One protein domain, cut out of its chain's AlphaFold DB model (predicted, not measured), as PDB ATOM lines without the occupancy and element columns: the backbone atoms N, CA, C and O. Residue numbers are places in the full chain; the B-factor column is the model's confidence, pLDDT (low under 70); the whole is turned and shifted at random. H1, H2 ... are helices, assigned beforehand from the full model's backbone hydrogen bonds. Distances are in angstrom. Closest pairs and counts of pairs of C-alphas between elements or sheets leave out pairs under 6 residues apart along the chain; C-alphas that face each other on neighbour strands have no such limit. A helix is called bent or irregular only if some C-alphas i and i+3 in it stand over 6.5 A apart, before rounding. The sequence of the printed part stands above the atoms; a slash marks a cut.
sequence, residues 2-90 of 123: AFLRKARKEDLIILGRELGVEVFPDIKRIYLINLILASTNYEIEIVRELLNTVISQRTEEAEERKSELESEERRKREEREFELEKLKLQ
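AT A GLANCE: This is residues 2 to 90 of the 123 residues of an uncharacterized protein of Araneus ventricosus (UniProt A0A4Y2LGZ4). What shape do the atoms make? The picture is a small compact head with one long helical arm: H1 and H2 sit side by side in the head, the first part of H3 crosses H1 there, and residues 59 to 90 of H3 stick out free. What is it built of? The printed part has 89 residues with three named helices, in the order H1, H2, H3 along the chain, and no named strand; the class is all helix. How large is it? The whole is extended, with a radius of gyration of the C-alphas of 22.1 A, and spans 73 by 27 by 21 A, the arm making the length.

HOW THE PARTS SIT: How do the first two helices stand to each other? H1, residues 9 to 18, and H2, residues 29 to 37, touch; their closest C-alphas are those of Lys 9 and Arg 29, 5.8 A apart. They run the same way at a shallow tilt of 26 degrees. Where does the third helix meet them? H3, residues 44 to 90, touches H1 with residues 47 to 55 alone, and the closest C-alphas are those of Leu 15 and Leu 51, 6.1 A apart. These two run opposite ways at a steep tilt of 65 degrees, while H2 and H3 are apart. What do the backbone N and O atoms show? In H1, H2 and H3 every O i to N i+4 pair is within hydrogen-bond range.

IN THESE COORDINATES: Where does the first helix lie? H1 begins at C-alpha 9, at (-14.047, 33.108, -42.641), and ends at Glu 18, 14.4 A from first to last C-alpha. Where is the second? H2 goes from C-alpha 29, at (-13.168, 37.794, -45.999), to Leu 37, over 12.4 A. How far does the last helix reach? H3 has 47 residues and measures 68.9 A, from C-alpha 44 at (-27.736, 43.473, -36.298) to C-alpha 90 at (-6.847, -20.129, -19.820). It is not bent.

THE WHOLE: Which C-alphas lie farthest apart? Those of Thr 40 and Gln 90, at 73.3 A. How large is the body without the stretch that stands free? It has 57 residues, spans 24 by 24 by 20 A and has a radius of gyration of 10.0 A. Are there cuts or long links? The printed part runs from residue 2 to residue 90 with no cut, and the links H1 to H2, of 10 residues, and H2 to H3, of 6, are short. How confident is the model? The mean pLDDT of the printed part is 93.6, and no printed residue is under 70.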
ATOM      1  N   ALA A   2     -18.389  45.301 -35.499       87.12
ATOM      2  CA  ALA A   2     -17.064  44.754 -35.156       87.12
ATOM      3  C   ALA A   2     -17.041  43.229 -34.915       87.12
ATOM      4  O   ALA A   2     -15.998  42.605 -35.082       87.12
ATOM      5  N   PHE A   3     -18.182  42.627 -34.565       93.19
ATOM      6  CA  PHE A   3     -18.315  41.185 -34.347       93.19
ATOM      7  C   PHE A   3     -18.049  40.364 -35.626       93.19
ATOM      8  O   PHE A   3     -17.288  39.403 -35.572       93.19
ATOM      9  N   LEU A   4     -18.523  40.815 -36.797       94.81
ATOM     10  CA  LEU A   4     -18.230  40.171 -38.088       94.81
ATOM     11  C   LEU A   4     -16.729  40.202 -38.414       94.81
ATOM     12  O   LEU A   4     -16.171  39.247 -38.944       94.81
ATOM     13  N   ARG A   5     -16.034  41.283 -38.029       94.12
ATOM     14  CA  ARG A   5     -14.573  41.404 -38.186       94.12
ATOM     15  C   ARG A   5     -13.775  40.529 -37.218       94.12
ATOM     16  O   ARG A   5     -12.566  40.403 -37.398       94.12
ATOM     17  N   LYS A   6     -14.406  39.931 -36.207       94.25
ATOM     18  CA  LYS A   6     -13.775  38.961 -35.296       94.25
ATOM     19  C   LYS A   6     -14.077  37.511 -35.689       94.25
ATOM     20  O   LYS A   6     -13.262  36.644 -35.404       94.25
ATOM     21  N   ALA A   7     -15.187  37.267 -36.385       94.75
ATOM     22  CA  ALA A   7     -15.610  35.940 -36.831       94.75
ATOM     23  C   ALA A   7     -14.665  35.317 -37.869       94.75
ATOM     24  O   ALA A   7     -14.053  36.030 -38.674       94.75
ATOM     25  N   ARG A   8     -14.553  33.986 -37.874       95.19
ATOM     26  CA  ARG A   8     -13.695  33.259 -38.820       95.19
ATOM     27  C   ARG A   8     -14.341  33.242 -40.206       95.19
ATOM     28  O   ARG A   8     -15.538  33.484 -40.340       95.19
ATOM     29  N   LYS A   9     -13.545  33.029 -41.257       94.81
ATOM     30  CA  LYS A   9     -14.047  33.108 -42.641       94.81
ATOM     31  C   LYS A   9     -15.115  32.040 -42.893       94.81
ATOM     32  O   LYS A   9     -16.105  32.330 -43.547       94.81
ATOM     33  N   GLU A  10     -14.920  30.849 -42.346       94.44
ATOM     34  CA  GLU A  10     -15.813  29.699 -42.481       94.44
ATOM     35  C   GLU A  10     -17.177  29.993 -41.845       94.44
ATOM     36  O   GLU A  10     -18.204  29.804 -42.489       94.44
ATOM     37  N   ASP A  11     -17.176  30.565 -40.634       96.12
ATOM     38  CA  ASP A  11     -18.402  30.945 -39.920       96.12
ATOM     39  C   ASP A  11     -19.181  32.018 -40.705       96.12
ATOM     40  O   ASP A  11     -20.400  31.963 -40.825       96.12
ATOM     41  N   LEU A  12     -18.467  32.976 -41.308       95.69
ATOM     42  CA  LEU A  12     -19.072  34.003 -42.160       95.69
ATOM     43  C   LEU A  12     -19.643  33.436 -43.470       95.69
ATOM     44  O   LEU A  12     -20.591  34.005 -44.002       95.69
ATOM     45  N   ILE A  13     -19.072  32.358 -44.018       95.69
ATOM     46  CA  ILE A  13     -19.607  31.708 -45.225       95.69
ATOM     47  C   ILE A  13     -20.945  31.051 -44.893       95.69
ATOM     48  O   ILE A  13     -21.903  31.235 -45.637       95.69
ATOM     49  N   ILE A  14     -21.026  30.322 -43.779       95.69
ATOM     50  CA  ILE A  14     -22.274  29.686 -43.334       95.69
ATOM     51  C   ILE A  14     -23.333  30.761 -43.074       95.69
ATOM     52  O   ILE A  14     -24.402  30.714 -43.677       95.69
ATOM     53  N   LEU A  15     -22.974  31.798 -42.312       95.69
ATOM     54  CA  LEU A  15     -23.841  32.944 -42.045       95.69
ATOM     55  C   LEU A  15     -24.352  33.605 -43.336       95.69
ATOM     56  O   LEU A  15     -25.522  33.952 -43.440       95.69
ATOM     57  N   GLY A  16     -23.485  33.782 -44.339       94.38
ATOM     58  CA  GLY A  16     -23.883  34.315 -45.641       94.38
ATOM     59  C   GLY A  16     -24.948  33.454 -46.323       94.38
ATOM     60  O   GLY A  16     -25.944  33.993 -46.800       94.38
ATOM     61  N   ARG A  17     -24.789  32.123 -46.307       93.88
ATOM     62  CA  ARG A  17     -25.781  31.189 -46.871       93.88
ATOM     63  C   ARG A  17     -27.111  31.245 -46.130       93.88
ATOM     64  O   ARG A  17     -28.152  31.251 -46.776       93.88
ATOM     65  N   GLU A  18     -27.083  31.313 -44.802       93.56
ATOM     66  CA  GLU A  18     -28.295  31.414 -43.978       93.56
ATOM     67  C   GLU A  18     -29.053  32.726 -44.219       93.56
ATOM     68  O   GLU A  18     -30.279  32.752 -44.191       93.56
ATOM     69  N   LEU A  19     -28.332  33.804 -44.541       93.31
ATOM     70  CA  LEU A  19     -28.909  35.086 -44.951       93.31
ATOM     71  C   LEU A  19     -29.334  35.127 -46.431       93.31
ATOM     72  O   LEU A  19     -29.694  36.197 -46.923       93.31
ATOM     73  N   GLY A  20     -29.267  34.003 -47.153       91.62
ATOM     74  CA  GLY A  20     -29.636  33.911 -48.568       91.62
ATOM     75  C   GLY A  20     -28.656  34.598 -49.525       91.62
ATOM     76  O   GLY A  20     -29.005  34.879 -50.669       91.62
ATOM     77  N   VAL A  21     -27.434  34.891 -49.074       92.19
ATOM     78  CA  VAL A  21     -26.386  35.521 -49.881       92.19
ATOM     79  C   VAL A  21     -25.586  34.447 -50.611       92.19
ATOM     80  O   VAL A  21     -25.097  33.492 -50.003       92.19
ATOM     81  N   GLU A  22     -25.379  34.626 -51.915       90.25
ATOM     82  CA  GLU A  22     -24.470  33.771 -52.678       90.25
ATOM     83  C   GLU A  22     -23.020  33.971 -52.222       90.25
ATOM     84  O   GLU A  22     -22.450  35.062 -52.302       90.25
ATOM     85  N   VAL A  23     -22.408  32.893 -51.736       89.94
ATOM     86  CA  VAL A  23     -21.045  32.904 -51.202       89.94
ATOM     87  C   VAL A  23     -20.201  31.789 -51.800       89.94
ATOM     88  O   VAL A  23     -20.539  30.606 -51.737       89.94
ATOM     89  N   PHE A  24     -19.052  32.185 -52.345       88.69
ATOM     90  CA  PHE A  24     -18.078  31.294 -52.971       88.69
ATOM     91  C   PHE A  24     -16.929  30.976 -52.001       88.69
ATOM     92  O   PHE A  24     -16.501  31.873 -51.273       88.69
ATOM     93  N   PRO A  25     -16.367  29.753 -51.993       86.00
ATOM     94  CA  PRO A  25     -15.282  29.378 -51.076       86.00
ATOM     95  C   PRO A  25     -14.054  30.304 -51.148       86.00
ATOM     96  O   PRO A  25     -13.460  30.658 -50.123       86.00
ATOM     97  N   ASP A  26     -13.722  30.785 -52.346       90.44
ATOM     98  CA  ASP A  26     -12.526  31.599 -52.606       90.44
ATOM     99  C   ASP A  26     -12.718  33.095 -52.327       90.44
ATOM    100  O   ASP A  26     -11.786  33.897 -52.441       90.44
ATOM    101  N   ILE A  27     -13.915  33.493 -51.890       92.88
ATOM    102  CA  ILE A  27     -14.237  34.881 -51.582       92.88
ATOM    103  C   ILE A  27     -13.291  35.460 -50.517       92.88
ATOM    104  O   ILE A  27     -12.953  34.821 -49.512       92.88
ATOM    105  N   LYS A  28     -12.853  36.711 -50.696       94.00
ATOM    106  CA  LYS A  28     -12.064  37.405 -49.668       94.00
ATOM    107  C   LYS A  28     -12.957  37.730 -48.472       94.00
ATOM    108  O   LYS A  28     -14.056  38.248 -48.641       94.00
ATOM    109  N   ARG A  29     -12.440  37.532 -47.255       93.44
ATOM    110  CA  ARG A  29     -13.168  37.794 -45.999       93.44
ATOM    111  C   ARG A  29     -13.781  39.197 -45.936       93.44
ATOM    112  O   ARG A  29     -14.909  39.349 -45.491       93.44
ATOM    113  N   ILE A  30     -13.058  40.216 -46.403       93.62
ATOM    114  CA  ILE A  30     -13.571  41.593 -46.421       93.62
ATOM    115  C   ILE A  30     -14.781  41.750 -47.351       93.62
ATOM    116  O   ILE A  30     -15.744  42.415 -46.989       93.62
ATOM    117  N   TYR A  31     -14.757  41.101 -48.517       93.88
ATOM    118  CA  TYR A  31     -15.853  41.157 -49.479       93.88
ATOM    119  C   TYR A  31     -17.068  40.376 -48.966       93.88
ATOM    120  O   TYR A  31     -18.183  40.867 -49.055       93.88
ATOM    121  N   LEU A  32     -16.843  39.241 -48.302       94.69
ATOM    122  CA  LEU A  32     -17.888  38.481 -47.614       94.69
ATOM    123  C   LEU A  32     -18.604  39.298 -46.526       94.69
ATOM    124  O   LEU A  32     -19.829  39.321 -46.479       94.69
ATOM    125  N   ILE A  33     -17.853  40.019 -45.684       94.88
ATOM    126  CA  ILE A  33     -18.442  40.921 -44.680       94.88
ATOM    127  C   ILE A  33     -19.289  41.999 -45.363       94.88
ATOM    128  O   ILE A  33     -20.382  42.300 -44.893       94.88
ATOM    129  N   ASN A  34     -18.808  42.563 -46.473       94.56
ATOM    130  CA  ASN A  34     -19.554  43.573 -47.215       94.56
ATOM    131  C   ASN A  34     -20.842  43.007 -47.828       94.56
ATOM    132  O   ASN A  34     -21.861  43.681 -47.762       94.56
ATOM    133  N   LEU A  35     -20.822  41.785 -48.371       94.56
ATOM    134  CA  LEU A  35     -22.025  41.132 -48.898       94.56
ATOM    135  C   LEU A  35     -23.075  40.898 -47.807       94.56
ATOM    136  O   LEU A  35     -24.245  41.193 -48.016       94.56
ATOM    137  N   ILE A  36     -22.655  40.436 -46.626       93.88
ATOM    138  CA  ILE A  36     -23.550  40.257 -45.474       93.88
ATOM    139  C   ILE A  36     -24.167  41.596 -45.058       93.88
ATOM    140  O   ILE A  36     -25.370  41.672 -44.841       93.88
ATOM    141  N   LEU A  37     -23.358  42.658 -44.975       93.12
ATOM    142  CA  LEU A  37     -23.832  44.002 -44.619       93.12
ATOM    143  C   LEU A  37     -24.754  44.619 -45.679       93.12
ATOM    144  O   LEU A  37     -25.571  45.467 -45.339       93.12
ATOM    145  N   ALA A  38     -24.596  44.232 -46.946       93.50
ATOM    146  CA  ALA A  38     -25.423  44.690 -48.057       93.50
ATOM    147  C   ALA A  38     -26.696  43.847 -48.253       93.50
ATOM    148  O   ALA A  38     -27.509  44.183 -49.113       93.50
ATOM    149  N   SER A  39     -26.872  42.762 -47.489       91.94
ATOM    150  CA  SER A  39     -28.065  41.921 -47.568       91.94
ATOM    151  C   SER A  39     -29.308  42.690 -47.125       91.94
ATOM    152  O   SER A  39     -29.295  43.407 -46.125       91.94
ATOM    153  N   THR A  40     -30.418  42.482 -47.832       90.25
ATOM    154  CA  THR A  40     -31.742  42.996 -47.452       90.25
ATOM    155  C   THR A  40     -32.232  42.438 -46.120       90.25
ATOM    156  O   THR A  40     -33.078  43.044 -45.474       90.25
ATOM    157  N   ASN A  41     -31.684  41.298 -45.699       87.25
ATOM    158  CA  ASN A  41     -32.032  40.585 -44.473       87.25
ATOM    159  C   ASN A  41     -31.059  40.913 -43.329       87.25
ATOM    160  O   ASN A  41     -31.008  40.206 -42.322       87.25
ATOM    161  N   TYR A  42     -30.240  41.954 -43.494       91.88
ATOM    162  CA  TYR A  42     -29.270  42.351 -42.493       91.88
ATOM    163  C   TYR A  42     -29.941  43.065 -41.312       91.88
ATOM    164  O   TYR A  42     -30.234  44.258 -41.366       91.88
ATOM    165  N   GLU A  43     -30.085  42.345 -40.203       93.50
ATOM    166  CA  GLU A  43     -30.490  42.898 -38.911       93.50
ATOM    167  C   GLU A  43     -29.447  42.574 -37.841       93.50
ATOM    168  O   GLU A  43     -29.070  41.422 -37.644       93.50
ATOM    169  N   ILE A  44     -28.939  43.596 -37.143       93.00
ATOM    170  CA  ILE A  44     -27.736  43.473 -36.298       93.00
ATOM    171  C   ILE A  44     -27.881  42.399 -35.214       93.00
ATOM    172  O   ILE A  44     -26.908  41.696 -34.929       93.00
ATOM    173  N   GLU A  45     -29.047  42.319 -34.573       94.81
ATOM    174  CA  GLU A  45     -29.306  41.377 -33.481       94.81
ATOM    175  C   GLU A  45     -29.480  39.956 -34.014       94.81
ATOM    176  O   GLU A  45     -28.758  39.065 -33.572       94.81
ATOM    177  N   ILE A  46     -30.303  39.785 -35.052       93.12
ATOM    178  CA  ILE A  46     -30.536  38.495 -35.716       93.12
ATOM    179  C   ILE A  46     -29.227  37.931 -36.272       93.12
ATOM    180  O   ILE A  46     -28.867  36.793 -36.003       93.12
ATOM    181  N   VAL A  47     -28.449  38.741 -36.993       95.31
ATOM    182  CA  VAL A  47     -27.170  38.317 -37.587       95.31
ATOM    183  C   VAL A  47     -26.144  37.962 -36.511       95.31
ATOM    184  O   VAL A  47     -25.296  37.093 -36.717       95.31
ATOM    185  N   ARG A  48     -26.182  38.633 -35.356       95.50
ATOM    186  CA  ARG A  48     -25.305  38.301 -34.231       95.50
ATOM    187  C   ARG A  48     -25.705  36.979 -33.592       95.50
ATOM    188  O   ARG A  48     -24.819  36.183 -33.299       95.50
ATOM    189  N   GLU A  49     -26.992  36.775 -33.348       96.19
ATOM    190  CA  GLU A  49     -27.517  35.533 -32.785       96.19
ATOM    191  C   GLU A  49     -27.221  34.355 -33.713       96.19
ATOM    192  O   GLU A  49     -26.614  33.379 -33.289       96.19
ATOM    193  N   LEU A  50     -27.509  34.515 -35.003       96.12
ATOM    194  CA  LEU A  50     -27.238  33.522 -36.032       96.12
ATOM    195  C   LEU A  50     -25.749  33.158 -36.099       96.12
ATOM    196  O   LEU A  50     -25.382  31.988 -36.061       96.12
ATOM    197  N   LEU A  51     -24.865  34.160 -36.078       96.94
ATOM    198  CA  LEU A  51     -23.426  33.915 -36.015       96.94
ATOM    199  C   LEU A  51     -23.012  33.152 -34.745       96.94
ATOM    200  O   LEU A  51     -22.118  32.311 -34.810       96.94
ATOM    201  N   ASN A  52     -23.617  33.449 -33.592       96.88
ATOM    202  CA  ASN A  52     -23.328  32.717 -32.360       96.88
ATOM    203  C   ASN A  52     -23.768  31.254 -32.475       96.88
ATOM    204  O   ASN A  52     -23.015  30.377 -32.062       96.88
ATOM    205  N   THR A  53     -24.927  30.993 -33.081       97.06
ATOM    206  CA  THR A  53     -25.415  29.638 -33.363       97.06
ATOM    207  C   THR A  53     -24.441  28.875 -34.256       97.06
ATOM    208  O   THR A  53     -24.010  27.788 -33.881       97.06
ATOM    209  N   VAL A  54     -23.992  29.474 -35.364       97.06
ATOM    210  CA  VAL A  54     -22.983  28.876 -36.262       97.06
ATOM    211  C   VAL A  54     -21.686  28.552 -35.514       97.06
ATOM    212  O   VAL A  54     -21.105  27.477 -35.675       97.06
ATOM    213  N   ILE A  55     -21.214  29.477 -34.672       96.81
ATOM    214  CA  ILE A  55     -20.008  29.264 -33.865       96.81
ATOM    215  C   ILE A  55     -20.210  28.108 -32.880       96.81
ATOM    216  O   ILE A  55     -19.290  27.300 -32.748       96.81
ATOM    217  N   SER A  56     -21.375  28.042 -32.228       96.94
ATOM    218  CA  SER A  56     -21.732  27.024 -31.237       96.94
ATOM    219  C   SER A  56     -21.811  25.631 -31.855       96.94
ATOM    220  O   SER A  56     -21.158  24.717 -31.358       96.94
ATOM    221  N   GLN A  57     -22.522  25.484 -32.976       95.69
ATOM    222  CA  GLN A  57     -22.658  24.213 -33.695       95.69
ATOM    223  C   GLN A  57     -21.294  23.638 -34.062       95.69
ATOM    224  O   GLN A  57     -20.978  22.499 -33.748       95.69
ATOM    225  N   ARG A  58     -20.414  24.465 -34.634       95.06
ATOM    226  CA  ARG A  58     -19.055  24.026 -34.958       95.06
ATOM    227  C   ARG A  58     -18.269  23.573 -33.726       95.06
ATOM    228  O   ARG A  58     -17.447  22.662 -33.833       95.06
ATOM    229  N   THR A  59     -18.394  24.278 -32.600       94.38
ATOM    230  CA  THR A  59     -17.670  23.893 -31.380       94.38
ATOM    231  C   THR A  59     -18.198  22.587 -30.811       94.38
ATOM    232  O   THR A  59     -17.388  21.744 -30.437       94.38
ATOM    233  N   GLU A  60     -19.514  22.396 -30.838       95.19
ATOM    234  CA  GLU A  60     -20.188  21.176 -30.402       95.19
ATOM    235  C   GLU A  60     -19.797  19.986 -31.288       95.19
ATOM    236  O   GLU A  60     -19.237  19.021 -30.786       95.19
ATOM    237  N   GLU A  61     -19.887  20.110 -32.617       94.19
ATOM    238  CA  GLU A  61     -19.446  19.072 -33.565       94.19
ATOM    239  C   GLU A  61     -17.958  18.703 -33.415       94.19
ATOM    240  O   GLU A  61     -17.523  17.596 -33.747       94.19
ATOM    241  N   ALA A  62     -17.112  19.650 -33.002       93.19
ATOM    242  CA  ALA A  62     -15.699  19.381 -32.751       93.19
ATOM    243  C   ALA A  62     -15.480  18.629 -31.431       93.19
ATOM    244  O   ALA A  62     -14.585  17.785 -31.353       93.19
ATOM    245  N   GLU A  63     -16.279  18.932 -30.411       94.44
ATOM    246  CA  GLU A  63     -16.242  18.270 -29.112       94.44
ATOM    247  C   GLU A  63     -16.833  16.860 -29.181       94.44
ATOM    248  O   GLU A  63     -16.205  15.920 -28.697       94.44
ATOM    249  N   GLU A  64     -17.956  16.683 -29.877       94.75
ATOM    250  CA  GLU A  64     -18.573  15.382 -30.139       94.75
ATOM    251  C   GLU A  64     -17.602  14.443 -30.851       94.75
ATOM    252  O   GLU A  64     -17.312  13.364 -30.341       94.75
ATOM    253  N   ARG A  65     -16.981  14.882 -31.954       93.81
ATOM    254  CA  ARG A  65     -15.977  14.065 -32.662       93.81
ATOM    255  C   ARG A  65     -14.796  13.678 -31.777       93.81
ATOM    256  O   ARG A  65     -14.243  12.591 -31.919       93.81
ATOM    257  N   LYS A  66     -14.373  14.565 -30.874       94.44
ATOM    258  CA  LYS A  66     -13.300  14.255 -29.922       94.44
ATOM    259  C   LYS A  66     -13.759  13.211 -28.898       94.44
ATOM    260  O   LYS A  66     -13.008  12.280 -28.620       94.44
ATOM    261  N   SER A  67     -14.970  13.365 -28.370       94.44
ATOM    262  CA  SER A  67     -15.593  12.435 -27.424       94.44
ATOM    263  C   SER A  67     -15.784  11.046 -28.040       94.44
ATOM    264  O   SER A  67     -15.422  10.040 -27.432       94.44
ATOM    265  N   GLU A  68     -16.256  10.979 -29.286       95.06
ATOM    266  CA  GLU A  68     -16.400   9.731 -30.038       95.06
ATOM    267  C   GLU A  68     -15.060   9.005 -30.175       95.06
ATOM    268  O   GLU A  68     -14.962   7.832 -29.815       95.06
ATOM    269  N   LEU A  69     -14.005   9.710 -30.603       94.94
ATOM    270  CA  LEU A  69     -12.659   9.140 -30.719       94.94
ATOM    271  C   LEU A  69     -12.120   8.626 -29.378       94.94
ATOM    272  O   LEU A  69     -11.536   7.543 -29.326       94.94
ATOM    273  N   GLU A  70     -12.323   9.370 -28.290       95.19
ATOM    274  CA  GLU A  70     -11.911   8.946 -26.948       95.19
ATOM    275  C   GLU A  70     -12.687   7.705 -26.482       95.19
ATOM    276  O   GLU A  70     -12.101   6.774 -25.922       95.19
ATOM    277  N   SER A  71     -13.992   7.654 -26.755       95.25
ATOM    278  CA  SER A  71     -14.843   6.512 -26.415       95.25
ATOM    279  C   SER A  71     -14.450   5.247 -27.184       95.25
ATOM    280  O   SER A  71     -14.408   4.160 -26.604       95.25
ATOM    281  N   GLU A  72     -14.094   5.387 -28.459       95.69
ATOM    282  CA  GLU A  72     -13.673   4.290 -29.327       95.69
ATOM    283  C   GLU A  72     -12.307   3.735 -28.891       95.69
ATOM    284  O   GLU A  72     -12.124   2.523 -28.765       95.69
ATOM    285  N   GLU A  73     -11.353   4.615 -28.575       95.38
ATOM    286  CA  GLU A  73     -10.052   4.231 -28.014       95.38
ATOM    287  C   GLU A  73     -10.195   3.516 -26.666       95.38
ATOM    288  O   GLU A  73      -9.503   2.526 -26.398       95.38
ATOM    289  N   ARG A  74     -11.115   3.985 -25.817       95.69
ATOM    290  CA  ARG A  74     -11.408   3.345 -24.536       95.69
ATOM    291  C   ARG A  74     -11.986   1.943 -24.729       95.69
ATOM    292  O   ARG A  74     -11.473   1.011 -24.115       95.69
ATOM    293  N   ARG A  75     -12.968   1.773 -25.619       95.19
ATOM    294  CA  ARG A  75     -13.540   0.454 -25.947       95.19
ATOM    295  C   ARG A  75     -12.475  -0.513 -26.456       95.19
ATOM    296  O   ARG A  75     -12.347  -1.608 -25.925       95.19
ATOM    297  N   LYS A  76     -11.620  -0.078 -27.388       95.50
ATOM    298  CA  LYS A  76     -10.499  -0.894 -27.893       95.50
ATOM    299  C   LYS A  76      -9.483  -1.273 -26.818       95.50
ATOM    300  O   LYS A  76      -8.780  -2.276 -26.947       95.50
ATOM    301  N   ARG A  77      -9.311  -0.446 -25.785       95.00
ATOM    302  CA  ARG A  77      -8.456  -0.790 -24.643       95.00
ATOM    303  C   ARG A  77      -9.120  -1.848 -23.770       95.00
ATOM    304  O   ARG A  77      -8.474  -2.847 -23.474       95.00
ATOM    305  N   GLU A  78     -10.387  -1.646 -23.426       94.62
ATOM    306  CA  GLU A  78     -11.173  -2.577 -22.611       94.62
ATOM    307  C   GLU A  78     -11.284  -3.959 -23.287       94.62
ATOM    308  O   GLU A  78     -11.071  -4.979 -22.635       94.62
ATOM    309  N   GLU A  79     -11.493  -4.015 -24.607       95.00
ATOM    310  CA  GLU A  79     -11.498  -5.266 -25.381       95.00
ATOM    311  C   GLU A  79     -10.154  -6.007 -25.309       95.00
ATOM    312  O   GLU A  79     -10.118  -7.207 -25.036       95.00
ATOM    313  N   ARG A  80      -9.032  -5.294 -25.488       94.69
ATOM    314  CA  ARG A  80      -7.690  -5.895 -25.383       94.69
ATOM    315  C   ARG A  80      -7.381  -6.394 -23.975       94.69
ATOM    316  O   ARG A  80      -6.742  -7.434 -23.824       94.69
ATOM    317  N   GLU A  81      -7.799  -5.658 -22.950       94.19
ATOM    318  CA  GLU A  81      -7.631  -6.069 -21.553       94.19
ATOM    319  C   GLU A  81      -8.446  -7.328 -21.248       94.19
ATOM    320  O   GLU A  81      -7.910  -8.273 -20.667       94.19
ATOM    321  N   PHE A  82      -9.690  -7.389 -21.727       94.94
ATOM    322  CA  PHE A  82     -10.547  -8.561 -21.587       94.94
ATOM    323  C   PHE A  82      -9.978  -9.796 -22.306       94.94
ATOM    324  O   PHE A  82      -9.930 -10.888 -21.731       94.94
ATOM    325  N   GLU A  83      -9.493  -9.649 -23.542       93.38
ATOM    326  CA  GLU A  83      -8.827 -10.742 -24.261       93.38
ATOM    327  C   GLU A  83      -7.579 -11.237 -23.521       93.38
ATOM    328  O   GLU A  83      -7.354 -12.448 -23.406       93.38
ATOM    329  N   LEU A  84      -6.784 -10.315 -22.971       92.50
ATOM    330  CA  LEU A  84      -5.592 -10.655 -22.205       92.50
ATOM    331  C   LEU A  84      -5.940 -11.397 -20.906       92.50
ATOM    332  O   LEU A  84      -5.265 -12.366 -20.558       92.50
ATOM    333  N   GLU A  85      -6.982 -10.973 -20.191       90.94
ATOM    334  CA  GLU A  85      -7.464 -11.652 -18.985       90.94
ATOM    335  C   GLU A  85      -7.980 -13.061 -19.300       90.94
ATOM    336  O   GLU A  85      -7.612 -14.023 -18.624       90.94
ATOM    337  N   LYS A  86      -8.733 -13.221 -20.393       91.62
ATOM    338  CA  LYS A  86      -9.186 -14.533 -20.869       91.62
ATOM    339  C   LYS A  86      -8.013 -15.472 -21.157       91.62
ATOM    340  O   LYS A  86      -8.053 -16.637 -20.755       91.62
ATOM    341  N   LEU A  87      -6.961 -14.983 -21.818       89.12
ATOM    342  CA  LEU A  87      -5.747 -15.764 -22.075       89.12
ATOM    343  C   LEU A  87      -5.002 -16.123 -20.784       89.12
ATOM    344  O   LEU A  87      -4.516 -17.249 -20.663       89.12
ATOM    345  N   LYS A  88      -4.931 -15.208 -19.807       86.69
ATOM    346  CA  LYS A  88      -4.330 -15.483 -18.491       86.69
ATOM    347  C   LYS A  88      -5.077 -16.591 -17.757       86.69
ATOM    348  O   LYS A  88      -4.441 -17.555 -17.346       86.69
ATOM    349  N   LEU A  89      -6.405 -16.506 -17.674       86.12
ATOM    350  CA  LEU A  89      -7.233 -17.528 -17.028       86.12
ATOM    351  C   LEU A  89      -7.119 -18.886 -17.728       86.12
ATOM    352  O   LEU A  89      -6.988 -19.914 -17.065       86.12
ATOM    353  N   GLN A  90      -7.114 -18.906 -19.066       80.62
ATOM    354  CA  GLN A  90      -6.847 -20.129 -19.820       80.62
ATOM    355  C   GLN A  90      -5.474 -20.703 -19.455       80.62
ATOM    356  O   GLN A  90      -5.395 -21.865 -19.063       80.62
TER     357      GLN A  90